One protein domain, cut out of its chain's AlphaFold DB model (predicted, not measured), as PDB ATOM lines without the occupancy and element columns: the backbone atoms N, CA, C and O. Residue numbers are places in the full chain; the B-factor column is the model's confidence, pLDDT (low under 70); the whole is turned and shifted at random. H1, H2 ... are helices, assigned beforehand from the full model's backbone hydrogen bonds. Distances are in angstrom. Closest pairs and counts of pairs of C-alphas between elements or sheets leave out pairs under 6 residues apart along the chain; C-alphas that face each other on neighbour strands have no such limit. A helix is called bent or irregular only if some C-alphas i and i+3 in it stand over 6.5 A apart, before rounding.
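What this domain is: This is residues 56 to 181 of the 193 residues of an uncharacterized protein of archaeon (UniProt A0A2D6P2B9). One long helix, H2, makes the length of this domain; H3 crosses it near its far end, while H1 packs on residues 99 to 109 of H2 and H4a packs on H1. The bent helix H4 carries on past H1 with its arm H4b, and the link from H1 to H2 sticks out with residues 81 to 84. The printed part has 126 residues, with four named helices, H1 to H4 in chain order, and no named strand: all helix. It is loose, with a radius of gyration of the C-alphas of 17.6 A, and elongated, spanning 58 by 35 by 20 A.

Where its parts are: Find C-alpha 56 at (31.863, 11.013, 51.898), where H1, residues 56 to 74, begins; it is irregular, but only just, with C-alphas 58 and 61 7.0 A apart. H2, residues 85 to 121, runs 52.5 A from (52.016, -10.877, 31.236). H3, residues 128 to 150, runs 32.6 A. H4, residues 157 to 181, was assigned as one helix by its hydrogen bonds but is bent, with C-alphas 167 and 170 6.9 A apart; its arms are H4a, residues 157 to 167, and H4b, residues 170 to 181, and H4b ends at C-alpha 181 at (60.290, -0.227, 23.757).

How they stand to each other: Look at Pro 61 and Gln 102, the closest C-alphas of the hairpin H1 and H2, 4.8 A apart. H1 touches H4a at Gln 66 and Ala 161, 4.3 A between these closest C-alphas. H3 touches residues 109 to 118 of H2, about perpendicular at 74 degrees, closest at the C-alphas of Ala 114 and Ala 135, 4.8 A. H2 and H4a are apart. Every O i to N i+4 pair is within hydrogen-bond range in H2 and H3, against 13 of 15 in H1, 6 of 7 in H4a and 6 of 8 in H4b.

The domain as a whole: The C-alphas of Pro 83 and Trp 123 are the two farthest apart, 58.8 A. The printed part has no cut, and its three links are short. Confidence is under 70 at residues 78 to 88 and 175 to 181.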
ATOM      1  N   ASN A  56      31.207  12.226  52.386       92.12
ATOM      2  CA  ASN A  56      31.863  11.013  51.898       92.12
ATOM      3  C   ASN A  56      32.002  11.031  50.378       92.12
ATOM      4  O   ASN A  56      33.104  10.890  49.867       92.12
ATOM      5  N   ARG A  57      30.915  11.282  49.642       92.31
ATOM      6  CA  ARG A  57      30.938  11.328  48.169       92.31
ATOM      7  C   ARG A  57      31.842  12.429  47.614       92.31
ATOM      8  O   ARG A  57      32.354  12.291  46.503       92.31
ATOM      9  N   LEU A  58      32.013  13.520  48.358       93.12
ATOM     10  CA  LEU A  58      32.940  14.592  48.016       93.12
ATOM     11  C   LEU A  58      34.397  14.183  48.270       93.12
ATOM     12  O   LEU A  58      35.264  14.530  47.473       93.12
ATOM     13  N   LEU A  59      34.667  13.474  49.369       94.25
ATOM     14  CA  LEU A  59      36.014  13.124  49.823       94.25
ATOM     15  C   LEU A  59      36.576  11.855  49.157       94.25
ATOM     16  O   LEU A  59      37.765  11.811  48.846       94.25
ATOM     17  N   THR A  60      35.740  10.841  48.911       93.94
ATOM     18  CA  THR A  60      36.148   9.522  48.397       93.94
ATOM     19  C   THR A  60      37.030   9.592  47.150       93.94
ATOM     20  O   THR A  60      38.068   8.937  47.166       93.94
ATOM     21  N   PRO A  61      36.724  10.392  46.109       94.06
ATOM     22  CA  PRO A  61      37.582  10.438  44.926       94.06
ATOM     23  C   PRO A  61      39.011  10.890  45.233       94.06
ATOM     24  O   PRO A  61      39.965  10.400  44.638       94.06
ATOM     25  N   THR A  62      39.174  11.811  46.184       94.81
ATOM     26  CA  THR A  62      40.489  12.306  46.598       94.81
ATOM     27  C   THR A  62      41.246  11.268  47.422       94.81
ATOM     28  O   THR A  62      42.440  11.096  47.206       94.81
ATOM     29  N   LEU A  63      40.560  10.532  48.302       93.38
ATOM     30  CA  LEU A  63      41.175   9.427  49.047       93.38
ATOM     31  C   LEU A  63      41.592   8.279  48.127       93.38
ATOM     32  O   LEU A  63      42.693   7.776  48.267       93.38
ATOM     33  N   GLN A  64      40.775   7.926  47.134       93.75
ATOM     34  CA  GLN A  64      41.115   6.865  46.180       93.75
ATOM     35  C   GLN A  64      42.306   7.238  45.291       93.75
ATOM     36  O   GLN A  64      43.122   6.384  44.964       93.75
ATOM     37  N   ILE A  65      42.448   8.520  44.929       93.50
ATOM     38  CA  ILE A  65      43.670   9.014  44.277       93.50
ATOM     39  C   ILE A  65      44.874   8.854  45.205       93.50
ATOM     40  O   ILE A  65      45.935   8.447  44.742       93.50
ATOM     41  N   GLN A  66      44.724   9.181  46.489       93.75
ATOM     42  CA  GLN A  66      45.805   9.052  47.461       93.75
ATOM     43  C   GLN A  66      46.232   7.596  47.646       93.75
ATOM     44  O   GLN A  66      47.419   7.318  47.536       93.75
ATOM     45  N   GLU A  67      45.278   6.692  47.876       92.06
ATOM     46  CA  GLU A  67      45.509   5.252  48.039       92.06
ATOM     47  C   GLU A  67      46.260   4.687  46.832       92.06
ATOM     48  O   GLU A  67      47.335   4.121  46.996       92.06
ATOM     49  N   PHE A  68      45.772   4.955  45.618       90.56
ATOM     50  CA  PHE A  68      46.453   4.550  44.388       90.56
ATOM     51  C   PHE A  68      47.865   5.144  44.282       90.56
ATOM     52  O   PHE A  68      48.811   4.460  43.911       90.56
ATOM     53  N   SER A  69      48.033   6.429  44.602       91.44
ATOM     54  CA  SER A  69      49.342   7.085  44.494       91.44
ATOM     55  C   SER A  69      50.348   6.502  45.481       91.44
ATOM     56  O   SER A  69      51.513   6.333  45.134       91.44
ATOM     57  N   GLN A  70      49.904   6.189  46.696       91.81
ATOM     58  CA  GLN A  70      50.731   5.564  47.723       91.81
ATOM     59  C   GLN A  70      51.095   4.138  47.337       91.81
ATOM     60  O   GLN A  70      52.269   3.799  47.397       91.81
ATOM     61  N   GLU A  71      50.142   3.355  46.834       88.69
ATOM     62  CA  GLU A  71      50.395   2.007  46.322       88.69
ATOM     63  C   GLU A  71      51.462   2.010  45.218       88.69
ATOM     64  O   GLU A  71      52.400   1.218  45.252       88.69
ATOM     65  N   VAL A  72      51.376   2.949  44.273       86.44
ATOM     66  CA  VAL A  72      52.366   3.099  43.197       86.44
ATOM     67  C   VAL A  72      53.746   3.480  43.732       86.44
ATOM     68  O   VAL A  72      54.754   2.973  43.245       86.44
ATOM     69  N   ILE A  73      53.808   4.384  44.712       87.75
ATOM     70  CA  ILE A  73      55.074   4.817  45.318       87.75
ATOM     71  C   ILE A  73      55.703   3.676  46.128       87.75
ATOM     72  O   ILE A  73      56.904   3.446  46.021       87.75
ATOM     73  N   GLU A  74      54.908   2.969  46.932       88.06
ATOM     74  CA  GLU A  74      55.363   1.881  47.804       88.06
ATOM     75  C   GLU A  74      55.848   0.668  47.009       88.06
ATOM     76  O   GLU A  74      56.831   0.036  47.396       88.06
ATOM     77  N   ASN A  75      55.203   0.378  45.879       83.12
ATOM     78  CA  ASN A  75      55.572  -0.728  44.999       83.12
ATOM     79  C   ASN A  75      56.600  -0.341  43.919       83.12
ATOM     80  O   ASN A  75      56.916  -1.170  43.065       83.12
ATOM     81  N   GLU A  76      57.112   0.898  43.930       81.25
ATOM     82  CA  GLU A  76      58.000   1.460  42.895       81.25
ATOM     83  C   GLU A  76      57.441   1.301  41.460       81.25
ATOM     84  O   GLU A  76      58.185   1.194  40.485       81.25
ATOM     85  N   GLY A  77      56.112   1.286  41.315       73.56
ATOM     86  CA  GLY A  77      55.406   1.044  40.060       73.56
ATOM     87  C   GLY A  77      54.056   0.346  40.259       73.56
ATOM     88  O   GLY A  77      53.655   0.021  41.369       73.56
ATOM     89  N   LEU A  78      53.340   0.096  39.158       68.19
ATOM     90  CA  LEU A  78      52.022  -0.569  39.162       68.19
ATOM     91  C   LEU A  78      52.083  -2.110  39.095       68.19
ATOM     92  O   LEU A  78      51.075  -2.757  38.819       68.19
ATOM     93  N   TYR A  79      53.256  -2.720  39.288       59.75
ATOM     94  CA  TYR A  79      53.465  -4.134  38.965       59.75
ATOM     95  C   TYR A  79      53.741  -5.005  40.188       59.75
ATOM     96  O   TYR A  79      54.880  -5.143  40.627       59.75
ATOM     97  N   GLU A  80      52.740  -5.784  40.592       55.56
ATOM     98  CA  GLU A  80      53.039  -7.134  41.060       55.56
ATOM     99  C   GLU A  80      53.449  -7.973  39.841       55.56
ATOM    100  O   GLU A  80      52.692  -8.103  38.873       55.56
ATOM    101  N   ARG A  81      54.662  -8.547  39.860       51.62
ATOM    102  CA  ARG A  81      55.139  -9.482  38.824       51.62
ATOM    103  C   ARG A  81      54.244 -10.723  38.797       51.62
ATOM    104  O   ARG A  81      54.538 -11.739  39.421       51.62
ATOM    105  N   THR A  82      53.140 -10.651  38.065       53.88
ATOM    106  CA  THR A  82      52.246 -11.785  37.854       53.88
ATOM    107  C   THR A  82      52.863 -12.742  36.826       53.88
ATOM    108  O   THR A  82      53.458 -12.293  35.847       53.88
ATOM    109  N   PRO A  83      52.705 -14.074  36.980       52.31
ATOM    110  CA  PRO A  83      53.290 -15.055  36.056       52.31
ATOM    111  C   PRO A  83      52.768 -14.967  34.612       52.31
ATOM    112  O   PRO A  83      53.352 -15.559  33.709       52.31
ATOM    113  N   HIS A  84      51.659 -14.254  34.385       53.47
ATOM    114  CA  HIS A  84      51.010 -14.108  33.084       53.47
ATOM    115  C   HIS A  84      50.971 -12.630  32.679       53.47
ATOM    116  O   HIS A  84      50.121 -11.878  33.152       53.47
ATOM    117  N   TYR A  85      51.853 -12.244  31.755       57.44
ATOM    118  CA  TYR A  85      52.016 -10.877  31.236       57.44
ATOM    119  C   TYR A  85      50.689 -10.190  30.846       57.44
ATOM    120  O   TYR A  85      50.432  -9.044  31.209       57.44
ATOM    121  N   TRP A  86      49.794 -10.923  30.176       58.50
ATOM    122  CA  TRP A  86      48.488 -10.409  29.741       58.50
ATOM    123  C   TRP A  86      47.493 -10.170  30.886       58.50
ATOM    124  O   TRP A  86      46.645  -9.289  30.774       58.50
ATOM    125  N   GLY A  87      47.605 -10.921  31.986       61.97
ATOM    126  CA  GLY A  87      46.802 -10.688  33.190       61.97
ATOM    127  C   GLY A  87      47.223  -9.407  33.912       61.97
ATOM    128  O   GLY A  87      46.366  -8.622  34.310       61.97
ATOM    129  N   GLY A  88      48.534  -9.152  33.989       66.81
ATOM    130  CA  GLY A  88      49.083  -7.931  34.588       66.81
ATOM    131  C   GLY A  88      48.700  -6.658  33.825       66.81
ATOM    132  O   GLY A  88      48.301  -5.672  34.436       66.81
ATOM    133  N   MET A  89      48.725  -6.694  32.487       70.38
ATOM    134  CA  MET A  89      48.338  -5.542  31.657       70.38
ATOM    135  C   MET A  89      46.850  -5.176  31.790       70.38
ATOM    136  O   MET A  89      46.490  -4.001  31.761       70.38
ATOM    137  N   GLY A  90      45.970  -6.172  31.941       74.50
ATOM    138  CA  GLY A  90      44.542  -5.933  32.153       74.50
ATOM    139  C   GLY A  90      44.276  -5.173  33.452       74.50
ATOM    140  O   GLY A  90      43.589  -4.153  33.425       74.50
ATOM    141  N   ASN A  91      44.864  -5.635  34.558       74.62
ATOM    142  CA  ASN A  91      44.740  -4.987  35.867       74.62
ATOM    143  C   ASN A  91      45.277  -3.553  35.823       74.62
ATOM    144  O   ASN A  91      44.539  -2.630  36.143       74.62
ATOM    145  N   PHE A  92      46.468  -3.354  35.249       75.88
ATOM    146  CA  PHE A  92      47.047  -2.027  35.032       75.88
ATOM    147  C   PHE A  92      46.076  -1.062  34.327       75.88
ATOM    148  O   PHE A  92      45.869   0.069  34.770       75.88
ATOM    149  N   LEU A  93      45.445  -1.498  33.229       81.38
ATOM    150  CA  LEU A  93      44.479  -0.666  32.507       81.38
ATOM    151  C   LEU A  93      43.236  -0.361  33.347       81.38
ATOM    152  O   LEU A  93      42.710   0.749  33.253       81.38
ATOM    153  N   PHE A  94      42.765  -1.314  34.156       84.25
ATOM    154  CA  PHE A  94      41.650  -1.092  35.076       84.25
ATOM    155  C   PHE A  94      42.005  -0.106  36.186       84.25
ATOM    156  O   PHE A  94      41.185   0.766  36.476       84.25
ATOM    157  N   ASP A  95      43.211  -0.170  36.740       83.19
ATOM    158  CA  ASP A  95      43.654   0.725  37.810       83.19
ATOM    159  C   ASP A  95      43.834   2.156  37.280       83.19
ATOM    160  O   ASP A  95      43.300   3.121  37.838       83.19
ATOM    161  N   ILE A  96      44.461   2.295  36.104       84.62
ATOM    162  CA  ILE A  96      44.563   3.568  35.382       84.62
ATOM    163  C   ILE A  96      43.171   4.119  35.026       84.62
ATOM    164  O   ILE A  96      42.891   5.311  35.178       84.62
ATOM    165  N   TRP A  97      42.251   3.266  34.576       86.19
ATOM    166  CA  TRP A  97      40.871   3.673  34.319       86.19
ATOM    167  C   TRP A  97      40.146   4.110  35.601       86.19
ATOM    168  O   TRP A  97      39.371   5.077  35.592       86.19
ATOM    169  N   GLY A  98      40.420   3.432  36.714       88.00
ATOM    170  CA  GLY A  98      39.937   3.767  38.044       88.00
ATOM    171  C   GLY A  98      40.333   5.186  38.436       88.00
ATOM    172  O   GLY A  98      39.457   5.991  38.765       88.00
ATOM    173  N   ILE A  99      41.613   5.548  38.301       88.94
ATOM    174  CA  ILE A  99      42.063   6.903  38.641       88.94
ATOM    175  C   ILE A  99      41.488   7.971  37.705       88.94
ATOM    176  O   ILE A  99      41.067   9.034  38.170       88.94
ATOM    177  N   PHE A 100      41.355   7.689  36.402       89.44
ATOM    178  CA  PHE A 100      40.660   8.594  35.476       89.44
ATOM    179  C   PHE A 100      39.199   8.813  35.874       89.44
ATOM    180  O   PHE A 100      38.690   9.933  35.771       89.44
ATOM    181  N   THR A 101      38.532   7.772  36.370       90.69
ATOM    182  CA  THR A 101      37.171   7.874  36.896       90.69
ATOM    183  C   THR A 101      37.125   8.780  38.128       90.69
ATOM    184  O   THR A 101      36.247   9.641  38.209       90.69
ATOM    185  N   GLN A 102      38.099   8.686  39.041       93.19
ATOM    186  CA  GLN A 102      38.175   9.584  40.202       93.19
ATOM    187  C   GLN A 102      38.401  11.037  39.803       93.19
ATOM    188  O   GLN A 102      37.692  11.931  40.268       93.19
ATOM    189  N   PHE A 103      39.315  11.281  38.866       91.19
ATOM    190  CA  PHE A 103      39.511  12.607  38.290       91.19
ATOM    191  C   PHE A 103      38.241  13.157  37.654       91.19
ATOM    192  O   PHE A 103      37.900  14.326  37.841       91.19
ATOM    193  N   TYR A 104      37.518  12.315  36.922       89.75
ATOM    194  CA  TYR A 104      36.254  12.698  36.319       89.75
ATOM    195  C   TYR A 104      35.211  13.087  37.379       89.75
ATOM    196  O   TYR A 104      34.550  14.116  37.229       89.75
ATOM    197  N   LEU A 105      35.109  12.338  38.483       91.25
ATOM    198  CA  LEU A 105      34.228  12.674  39.605       91.25
ATOM    199  C   LEU A 105      34.615  14.001  40.273       91.25
ATOM    200  O   LEU A 105      33.740  14.830  40.531       91.25
ATOM    201  N   ILE A 106      35.911  14.252  40.487       93.31
ATOM    202  CA  ILE A 106      36.410  15.541  40.993       93.31
ATOM    203  C   ILE A 106      36.029  16.673  40.034       93.31
ATOM    204  O   ILE A 106      35.514  17.702  40.463       93.31
ATOM    205  N   MET A 107      36.206  16.479  38.726       91.12
ATOM    206  CA  MET A 107      35.831  17.471  37.716       91.12
ATOM    207  C   MET A 107      34.326  17.757  37.700       91.12
ATOM    208  O   MET A 107      33.931  18.909  37.502       91.12
ATOM    209  N   ILE A 108      33.481  16.747  37.935       90.56
ATOM    210  CA  ILE A 108      32.041  16.959  38.105       90.56
ATOM    211  C   ILE A 108      31.782  17.822  39.344       90.56
ATOM    212  O   ILE A 108      31.098  18.838  39.224       90.56
ATOM    213  N   TRP A 109      32.357  17.483  40.501       93.38
ATOM    214  CA  TRP A 109      32.208  18.274  41.727       93.38
ATOM    215  C   TRP A 109      32.670  19.722  41.555       93.38
ATOM    216  O   TRP A 109      31.947  20.647  41.926       93.38
ATOM    217  N   LEU A 110      33.825  19.940  40.923       93.81
ATOM    218  CA  LEU A 110      34.317  21.276  40.588       93.81
ATOM    219  C   LEU A 110      33.360  22.014  39.650       93.81
ATOM    220  O   LEU A 110      33.137  23.207  39.828       93.81
ATOM    221  N   GLY A 111      32.750  21.324  38.683       89.88
ATOM    222  CA  GLY A 111      31.712  21.894  37.824       89.88
ATOM    223  C   GLY A 111      30.483  22.357  38.610       89.88
ATOM    224  O   GLY A 111      30.004  23.475  38.407       89.88
ATOM    225  N   VAL A 112      30.010  21.539  39.553       89.69
ATOM    226  CA  VAL A 112      28.882  21.871  40.438       89.69
ATOM    227  C   VAL A 112      29.223  23.076  41.312       89.69
ATOM    228  O   VAL A 112      28.469  24.049  41.343       89.69
ATOM    229  N   LEU A 113      30.385  23.060  41.964       92.81
ATOM    230  CA  LEU A 113      30.851  24.158  42.809       92.81
ATOM    231  C   LEU A 113      31.108  25.438  42.007       92.81
ATOM    232  O   LEU A 113      30.824  26.524  42.505       92.81
ATOM    233  N   ALA A 114      31.574  25.344  40.762       91.75
ATOM    234  CA  ALA A 114      31.754  26.501  39.886       91.75
ATOM    235  C   ALA A 114      30.409  27.117  39.491       91.75
ATOM    236  O   ALA A 114      30.274  28.341  39.489       91.75
ATOM    237  N   LEU A 115      29.389  26.295  39.216       88.25
ATOM    238  CA  LEU A 115      28.030  26.788  38.983       88.25
ATOM    239  C   LEU A 115      27.453  27.485  40.217       88.25
ATOM    240  O   LEU A 115      26.895  28.575  40.093       88.25
ATOM    241  N   VAL A 116      27.608  26.879  41.396       88.25
ATOM    242  CA  VAL A 116      27.189  27.474  42.672       88.25
ATOM    243  C   VAL A 116      27.924  28.791  42.906       88.25
ATOM    244  O   VAL A 116      27.290  29.810  43.161       88.25
ATOM    245  N   SER A 117      29.244  28.814  42.729       91.06
ATOM    246  CA  SER A 117      30.067  30.014  42.915       91.06
ATOM    247  C   SER A 117      29.664  31.133  41.960       91.06
ATOM    248  O   SER A 117      29.542  32.284  42.368       91.06
ATOM    249  N   ARG A 118      29.390  30.806  40.694       88.19
ATOM    250  CA  ARG A 118      28.934  31.773  39.690       88.19
ATOM    251  C   ARG A 118      27.590  32.396  40.062       88.19
ATOM    252  O   ARG A 118      27.458  33.616  40.044       88.19
ATOM    253  N   LYS A 119      26.612  31.559  40.421       87.69
ATOM    254  CA  LYS A 119      25.228  31.990  40.664       87.69
ATOM    255  C   LYS A 119      24.976  32.559  42.052       87.69
ATOM    256  O   LYS A 119      24.071  33.367  42.188       87.69
ATOM    257  N   ILE A 120      25.708  32.113  43.070       87.44
ATOM    258  CA  ILE A 120      25.430  32.449  44.474       87.44
ATOM    259  C   ILE A 120      26.470  33.414  45.042       87.44
ATOM    260  O   ILE A 120      26.098  34.297  45.803       87.44
ATOM    261  N   ILE A 121      27.749  33.266  44.683       86.44
ATOM    262  CA  ILE A 121      28.839  34.051  45.289       86.44
ATOM    263  C   ILE A 121      29.177  35.269  44.432       86.44
ATOM    264  O   ILE A 121      29.245  36.385  44.931       86.44
ATOM    265  N   LEU A 122      29.413  35.052  43.136       86.06
ATOM    266  CA  LEU A 122      29.858  36.107  42.227       86.06
ATOM    267  C   LEU A 122      28.707  36.930  41.642       86.06
ATOM    268  O   LEU A 122      28.961  38.041  41.183       86.06
ATOM    269  N   TRP A 123      27.486  36.379  41.620       86.56
ATOM    270  CA  TRP A 123      26.307  36.951  40.947       86.56
ATOM    271  C   TRP A 123      26.595  37.446  39.520       86.56
ATOM    272  O   TRP A 123      26.019  38.428  39.057       86.56
ATOM    273  N   ASP A 124      27.510  36.777  38.816       84.31
ATOM    274  CA  ASP A 124      28.016  37.224  37.521       84.31
ATOM    275  C   ASP A 124      28.300  36.023  36.617       84.31
ATOM    276  O   ASP A 124      29.256  35.268  36.822       84.31
ATOM    277  N   ASP A 125      27.469  35.866  35.586       76.88
ATOM    278  CA  ASP A 125      27.553  34.745  34.653       76.88
ATOM    279  C   ASP A 125      28.738  34.835  33.678       76.88
ATOM    280  O   ASP A 125      29.122  33.822  33.081       76.88
ATOM    281  N   SER A 126      29.358  36.013  33.541       81.56
ATOM    282  CA  SER A 126      30.483  36.239  32.627       81.56
ATOM    283  C   SER A 126      31.819  35.714  33.173       81.56
ATOM    284  O   SER A 126      32.738  35.405  32.409       81.56
ATOM    285  N   LYS A 127      31.931  35.527  34.495       84.25
ATOM    286  CA  LYS A 127      33.182  35.170  35.191       84.25
ATOM    287  C   LYS A 127      33.428  33.662  35.266       84.25
ATOM    288  O   LYS A 127      33.646  33.089  36.335       84.25
ATOM    289  N   GLY A 128      33.442  33.010  34.103       82.56
ATOM    290  CA  GLY A 128      33.644  31.565  33.989       82.56
ATOM    291  C   GLY A 128      34.930  31.068  34.662       82.56
ATOM    292  O   GLY A 128      34.866  30.213  35.542       82.56
ATOM    293  N   ALA A 129      36.087  31.632  34.308       87.06
ATOM    294  CA  ALA A 129      37.384  31.200  34.844       87.06
ATOM    295  C   ALA A 129      37.509  31.428  36.362       87.06
ATOM    296  O   ALA A 129      37.885  30.517  37.098       87.06
ATOM    297  N   SER A 130      37.118  32.609  36.852       90.19
ATOM    298  CA  SER A 130      37.145  32.930  38.284       90.19
ATOM    299  C   SER A 130      36.242  32.000  39.097       90.19
ATOM    300  O   SER A 130      36.621  31.596  40.192       90.19
ATOM    301  N   SER A 131      35.087  31.595  38.548       92.94
ATOM    302  CA  SER A 131      34.192  30.643  39.218       92.94
ATOM    303  C   SER A 131      34.844  29.276  39.456       92.94
ATOM    304  O   SER A 131      34.617  28.683  40.505       92.94
ATOM    305  N   TYR A 132      35.707  28.809  38.545       92.31
ATOM    306  CA  TYR A 132      36.453  27.559  38.726       92.31
ATOM    307  C   TYR A 132      37.571  27.683  39.762       92.31
ATOM    308  O   TYR A 132      37.766  26.761  40.544       92.31
ATOM    309  N   LEU A 133      38.273  28.820  39.820       94.06
ATOM    310  CA  LEU A 133      39.282  29.050  40.863       94.06
ATOM    311  C   LEU A 133      38.653  29.045  42.262       94.06
ATOM    312  O   LEU A 133      39.164  28.393  43.170       94.06
ATOM    313  N   ILE A 134      37.505  29.713  42.415       94.25
ATOM    314  CA  ILE A 134      36.737  29.688  43.667       94.25
ATOM    315  C   ILE A 134      36.248  28.268  43.965       94.25
ATOM    316  O   ILE A 134      36.359  27.818  45.100       94.25
ATOM    317  N   ALA A 135      35.764  27.539  42.956       94.88
ATOM    318  CA  ALA A 135      35.316  26.159  43.117       94.88
ATOM    319  C   ALA A 135      36.422  25.228  43.616       94.88
ATOM    320  O   ALA A 135      36.156  24.417  44.495       94.88
ATOM    321  N   ILE A 136      37.649  25.362  43.105       95.44
ATOM    322  CA  ILE A 136      38.809  24.599  43.586       95.44
ATOM    323  C   ILE A 136      39.075  24.922  45.061       95.44
ATOM    324  O   ILE A 136      39.203  24.009  45.874       95.44
ATOM    325  N   GLY A 137      39.091  26.207  45.429       95.44
ATOM    326  CA  GLY A 137      39.260  26.621  46.825       95.44
ATOM    327  C   GLY A 137      38.167  26.066  47.744       95.44
ATOM    328  O   GLY A 137      38.469  25.511  48.799       95.44
ATOM    329  N   LEU A 138      36.902  26.154  47.324       95.62
ATOM    330  CA  LEU A 138      35.761  25.602  48.058       95.62
ATOM    331  C   LEU A 138      35.811  24.080  48.149       95.62
ATOM    332  O   LEU A 138      35.457  23.535  49.186       95.62
ATOM    333  N   PHE A 139      36.247  23.392  47.097       96.19
ATOM    334  CA  PHE A 139      36.360  21.939  47.077       96.19
ATOM    335  C   PHE A 139      37.305  21.451  48.175       96.19
ATOM    336  O   PHE A 139      36.903  20.653  49.020       96.19
ATOM    337  N   PHE A 140      38.516  22.015  48.234       95.62
ATOM    338  CA  PHE A 140      39.462  21.708  49.303       95.62
ATOM    339  C   PHE A 140      38.927  22.123  50.672       95.62
ATOM    340  O   PHE A 140      38.970  21.330  51.606       95.62
ATOM    341  N   LEU A 141      38.381  23.335  50.801       95.38
ATOM    342  CA  LEU A 141      37.847  23.820  52.073       95.38
ATOM    343  C   LEU A 141      36.742  22.908  52.621       95.38
ATOM    344  O   LEU A 141      36.770  22.558  53.797       95.38
ATOM    345  N   LEU A 142      35.790  22.499  51.780       95.31
ATOM    346  CA  LEU A 142      34.688  21.622  52.173       95.31
ATOM    347  C   LEU A 142      35.185  20.234  52.581       95.31
ATOM    348  O   LEU A 142      34.716  19.706  53.585       95.31
ATOM    349  N   GLN A 143      36.152  19.660  51.860       95.69
ATOM    350  CA  GLN A 143      36.757  18.386  52.253       95.69
ATOM    351  C   GLN A 143      37.508  18.495  53.586       95.69
ATOM    352  O   GLN A 143      37.323  17.652  54.459       95.69
ATOM    353  N   MET A 144      38.300  19.553  53.778       94.94
ATOM    354  CA  MET A 144      39.024  19.803  55.028       94.94
ATOM    355  C   MET A 144      38.067  19.982  56.214       94.94
ATOM    356  O   MET A 144      38.272  19.381  57.266       94.94
ATOM    357  N   LEU A 145      36.992  20.762  56.041       94.56
ATOM    358  CA  LEU A 145      35.944  20.926  57.055       94.56
ATOM    359  C   LEU A 145      35.227  19.606  57.347       94.56
ATOM    360  O   LEU A 145      34.941  19.305  58.504       94.56
ATOM    361  N   TYR A 146      34.957  18.802  56.318       94.25
ATOM    362  CA  TYR A 146      34.335  17.496  56.494       94.25
ATOM    363  C   TYR A 146      35.229  16.551  57.304       94.25
ATOM    364  O   TYR A 146      34.758  15.974  58.281       94.25
ATOM    365  N   ILE A 147      36.523  16.458  56.977       92.94
ATOM    366  CA  ILE A 147      37.486  15.647  57.736       92.94
ATOM    367  C   ILE A 147      37.575  16.129  59.184       92.94
ATOM    368  O   ILE A 147      37.478  15.311  60.094       92.94
ATOM    369  N   ALA A 148      37.697  17.444  59.393       92.56
ATOM    370  CA  ALA A 148      37.774  18.036  60.725       92.56
ATOM    371  C   ALA A 148      36.511  17.772  61.561       92.56
ATOM    372  O   ALA A 148      36.607  17.531  62.759       92.56
ATOM    373  N   SER A 149      35.327  17.806  60.939       91.12
ATOM    374  CA  SER A 149      34.054  17.568  61.636       91.12
ATOM    375  C   SER A 149      33.782  16.095  61.948       91.12
ATOM    376  O   SER A 149      33.045  15.810  62.886       91.12
ATOM    377  N   MET A 150      34.359  15.169  61.176       88.81
ATOM    378  CA  MET A 150      34.111  13.727  61.293       88.81
ATOM    379  C   MET A 150      35.306  12.938  61.845       88.81
ATOM    380  O   MET A 150      35.246  11.712  61.862       88.81
ATOM    381  N   ASP A 151      36.380  13.622  62.252       83.38
ATOM    382  CA  ASP A 151      37.635  13.044  62.762       83.38
ATOM    383  C   ASP A 151      38.226  11.947  61.848       83.38
ATOM    384  O   ASP A 151      38.655  10.879  62.279       83.38
ATOM    385  N   LYS A 152      38.220  12.194  60.529       79.00
ATOM    386  CA  LYS A 152      38.649  11.220  59.500       79.00
ATOM    387  C   LYS A 152      40.147  11.269  59.181       79.00
ATOM    388  O   LYS A 152      40.552  11.041  58.042       79.00
ATOM    389  N   GLY A 153      40.968  11.579  60.180       83.69
ATOM    390  CA  GLY A 153      42.418  11.704  60.046       83.69
ATOM    391  C   GLY A 153      42.881  13.125  59.730       83.69
ATOM    392  O   GLY A 153      42.325  14.111  60.211       83.69
ATOM    393  N   THR A 154      43.956  13.243  58.951       90.44
ATOM    394  CA  THR A 154      44.634  14.524  58.731       90.44
ATOM    395  C   THR A 154      43.774  15.478  57.902       90.44
ATOM    396  O   THR A 154      43.406  15.185  56.770       90.44
ATOM    397  N   ILE A 155      43.518  16.685  58.414       92.19
ATOM    398  CA  ILE A 155      42.747  17.718  57.695       92.19
ATOM    399  C   ILE A 155      43.373  18.024  56.326       92.19
ATOM    400  O   ILE A 155      42.663  18.259  55.358       92.19
ATOM    401  N   LEU A 156      44.703  17.962  56.223       92.38
ATOM    402  CA  LEU A 156      45.451  18.190  54.986       92.38
ATOM    403  C   LEU A 156      45.435  17.007  54.001       92.38
ATOM    404  O   LEU A 156      46.033  17.144  52.934       92.38
ATOM    405  N   SER A 157      44.766  15.884  54.301       90.38
ATOM    406  CA  SER A 157      44.723  14.706  53.417       90.38
ATOM    407  C   SER A 157      44.369  15.043  51.966       90.38
ATOM    408  O   SER A 157      45.073  14.568  51.084       90.38
ATOM    409  N   PRO A 158      43.401  15.934  51.667       91.81
ATOM    410  CA  PRO A 158      43.127  16.327  50.294       91.81
ATOM    411  C   PRO A 158      44.322  16.910  49.548       91.81
ATOM    412  O   PRO A 158      44.534  16.614  48.380       91.81
ATOM    413  N   ILE A 159      45.109  17.751  50.215       92.62
ATOM    414  CA  ILE A 159      46.278  18.400  49.615       92.62
ATOM    415  C   ILE A 159      47.405  17.377  49.455       92.62
ATOM    416  O   ILE A 159      48.082  17.354  48.427       92.62
ATOM    417  N   ILE A 160      47.579  16.516  50.460       93.12
ATOM    418  CA  ILE A 160      48.559  15.430  50.441       93.12
ATOM    419  C   ILE A 160      48.248  14.458  49.297       93.12
ATOM    420  O   ILE A 160      49.154  14.139  48.546       93.12
ATOM    421  N   ALA A 161      46.984  14.100  49.069       92.69
ATOM    422  CA  ALA A 161      46.565  13.225  47.976       92.69
ATOM    423  C   ALA A 161      47.060  13.693  46.598       92.69
ATOM    424  O   ALA A 161      47.614  12.914  45.827       92.69
ATOM    425  N   PHE A 162      46.903  14.984  46.283       91.88
ATOM    426  CA  PHE A 162      47.394  15.527  45.012       91.88
ATOM    427  C   PHE A 162      48.918  15.620  44.962       91.88
ATOM    428  O   PHE A 162      49.500  15.444  43.893       91.88
ATOM    429  N   LYS A 163      49.573  15.898  46.093       94.44
ATOM    430  CA  LYS A 163      51.036  15.873  46.183       94.44
ATOM    431  C   LYS A 163      51.567  14.459  45.921       94.44
ATOM    432  O   LYS A 163      52.474  14.314  45.107       94.44
ATOM    433  N   ASP A 164      50.997  13.454  46.578       92.81
ATOM    434  CA  ASP A 164      51.366  12.045  46.432       92.81
ATOM    435  C   ASP A 164      51.160  11.603  44.983       92.81
ATOM    436  O   ASP A 164      52.049  10.999  44.398       92.81
ATOM    437  N   LEU A 165      50.069  12.026  44.338       91.81
ATOM    438  CA  LEU A 165      49.863  11.754  42.920       91.81
ATOM    439  C   LEU A 165      50.967  12.332  42.028       91.81
ATOM    440  O   LEU A 165      51.452  11.647  41.132       91.81
ATOM    441  N   VAL A 166      51.380  13.582  42.254       92.69
ATOM    442  CA  VAL A 166      52.477  14.193  41.483       92.69
ATOM    443  C   VAL A 166      53.784  13.424  41.684       92.69
ATOM    444  O   VAL A 166      54.549  13.280  40.733       92.69
ATOM    445  N   ILE A 167      54.024  12.911  42.893       91.44
ATOM    446  CA  ILE A 167      55.185  12.071  43.208       91.44
ATOM    447  C   ILE A 167      55.068  10.691  42.554       91.44
ATOM    448  O   ILE A 167      56.086  10.156  42.137       91.44
ATOM    449  N   ALA A 168      53.862  10.141  42.411       88.56
ATOM    450  CA  ALA A 168      53.616   8.854  41.764       88.56
ATOM    451  C   ALA A 168      53.784   8.908  40.232       88.56
ATOM    452  O   ALA A 168      54.098   7.894  39.615       88.56
ATOM    453  N   LEU A 169      53.612  10.077  39.595       87.88
ATOM    454  CA  LEU A 169      53.653  10.209  38.129       87.88
ATOM    455  C   LEU A 169      54.907   9.610  37.456       87.88
ATOM    456  O   LEU A 169      54.733   8.898  36.470       87.88
ATOM    457  N   PRO A 170      56.150   9.848  37.922       85.62
ATOM    458  CA  PRO A 170      57.339   9.240  37.322       85.62
ATOM    459  C   PRO A 170      57.297   7.705  37.333       85.62
ATOM    460  O   PRO A 170      57.579   7.090  36.307       85.62
ATOM    461  N   TYR A 171      56.836   7.107  38.436       82.94
ATOM    462  CA  TYR A 171      56.693   5.655  38.605       82.94
ATOM    463  C   TYR A 171      55.621   5.042  37.691       82.94
ATOM    464  O   TYR A 171      55.632   3.844  37.427       82.94
ATOM    465  N   LEU A 172      54.690   5.855  37.179       80.81
ATOM    466  CA  LEU A 172      53.708   5.431  36.178       80.81
ATOM    467  C   LEU A 172      54.261   5.497  34.751       80.81
ATOM    468  O   LEU A 172      53.871   4.703  33.898       80.81
ATOM    469  N   VAL A 173      55.127   6.472  34.469       79.31
ATOM    470  CA  VAL A 173      55.622   6.747  33.112       79.31
ATOM    471  C   VAL A 173      56.759   5.809  32.725       79.31
ATOM    472  O   VAL A 173      56.809   5.378  31.576       79.31
ATOM    473  N   GLU A 174      57.651   5.482  33.657       71.12
ATOM    474  CA  GLU A 174      58.820   4.639  33.386       71.12
ATOM    475  C   GLU A 174      58.432   3.231  32.883       71.12
ATOM    476  O   GLU A 174      58.865   2.865  31.788       71.12
ATOM    477  N   PRO A 175      57.490   2.501  33.512       66.38
ATOM    478  CA  PRO A 175      57.042   1.212  32.985       66.38
ATOM    479  C   PRO A 175      56.271   1.317  31.659       66.38
ATOM    480  O   PRO A 175      56.335   0.423  30.815       66.38
ATOM    481  N   LEU A 176      55.540   2.418  31.436       68.44
ATOM    482  CA  LEU A 176      54.859   2.667  30.160       68.44
ATOM    483  C   LEU A 176      55.853   2.875  29.009       68.44
ATOM    484  O   LEU A 176      55.576   2.460  27.882       68.44
ATOM    485  N   ALA A 177      56.993   3.512  29.284       69.81
ATOM    486  CA  ALA A 177      58.066   3.676  28.312       69.81
ATOM    487  C   ALA A 177      58.717   2.324  27.976       69.81
ATOM    488  O   ALA A 177      58.857   1.999  26.798       69.81
ATOM    489  N   GLU A 178      58.997   1.496  28.987       67.31
ATOM    490  CA  GLU A 178      59.543   0.146  28.793       67.31
ATOM    491  C   GLU A 178      58.616  -0.752  27.955       67.31
ATOM    492  O   GLU A 178      59.072  -1.461  27.057       67.31
ATOM    493  N   LEU A 179      57.298  -0.687  28.179       66.50
ATOM    494  CA  LEU A 179      56.313  -1.393  27.350       66.50
ATOM    495  C   LEU A 179      56.348  -0.946  25.881       66.50
ATOM    496  O   LEU A 179      56.211  -1.774  24.975       66.50
ATOM    497  N   GLY A 180      56.521   0.356  25.640       68.75
ATOM    498  CA  GLY A 180      56.674   0.908  24.296       68.75
ATOM    499  C   GLY A 180      57.904   0.344  23.588       68.75
ATOM    500  O   GLY A 180      57.806  -0.100  22.443       68.75
ATOM    501  N   ASP A 181      59.030   0.281  24.295       69.81
ATOM    502  CA  ASP A 181      60.290  -0.227  23.757       69.81
ATOM    503  C   ASP A 181      60.232  -1.731  23.451       69.81
ATOM    504  O   ASP A 181      60.729  -2.160  22.406       69.81
TER     505      ASP A 181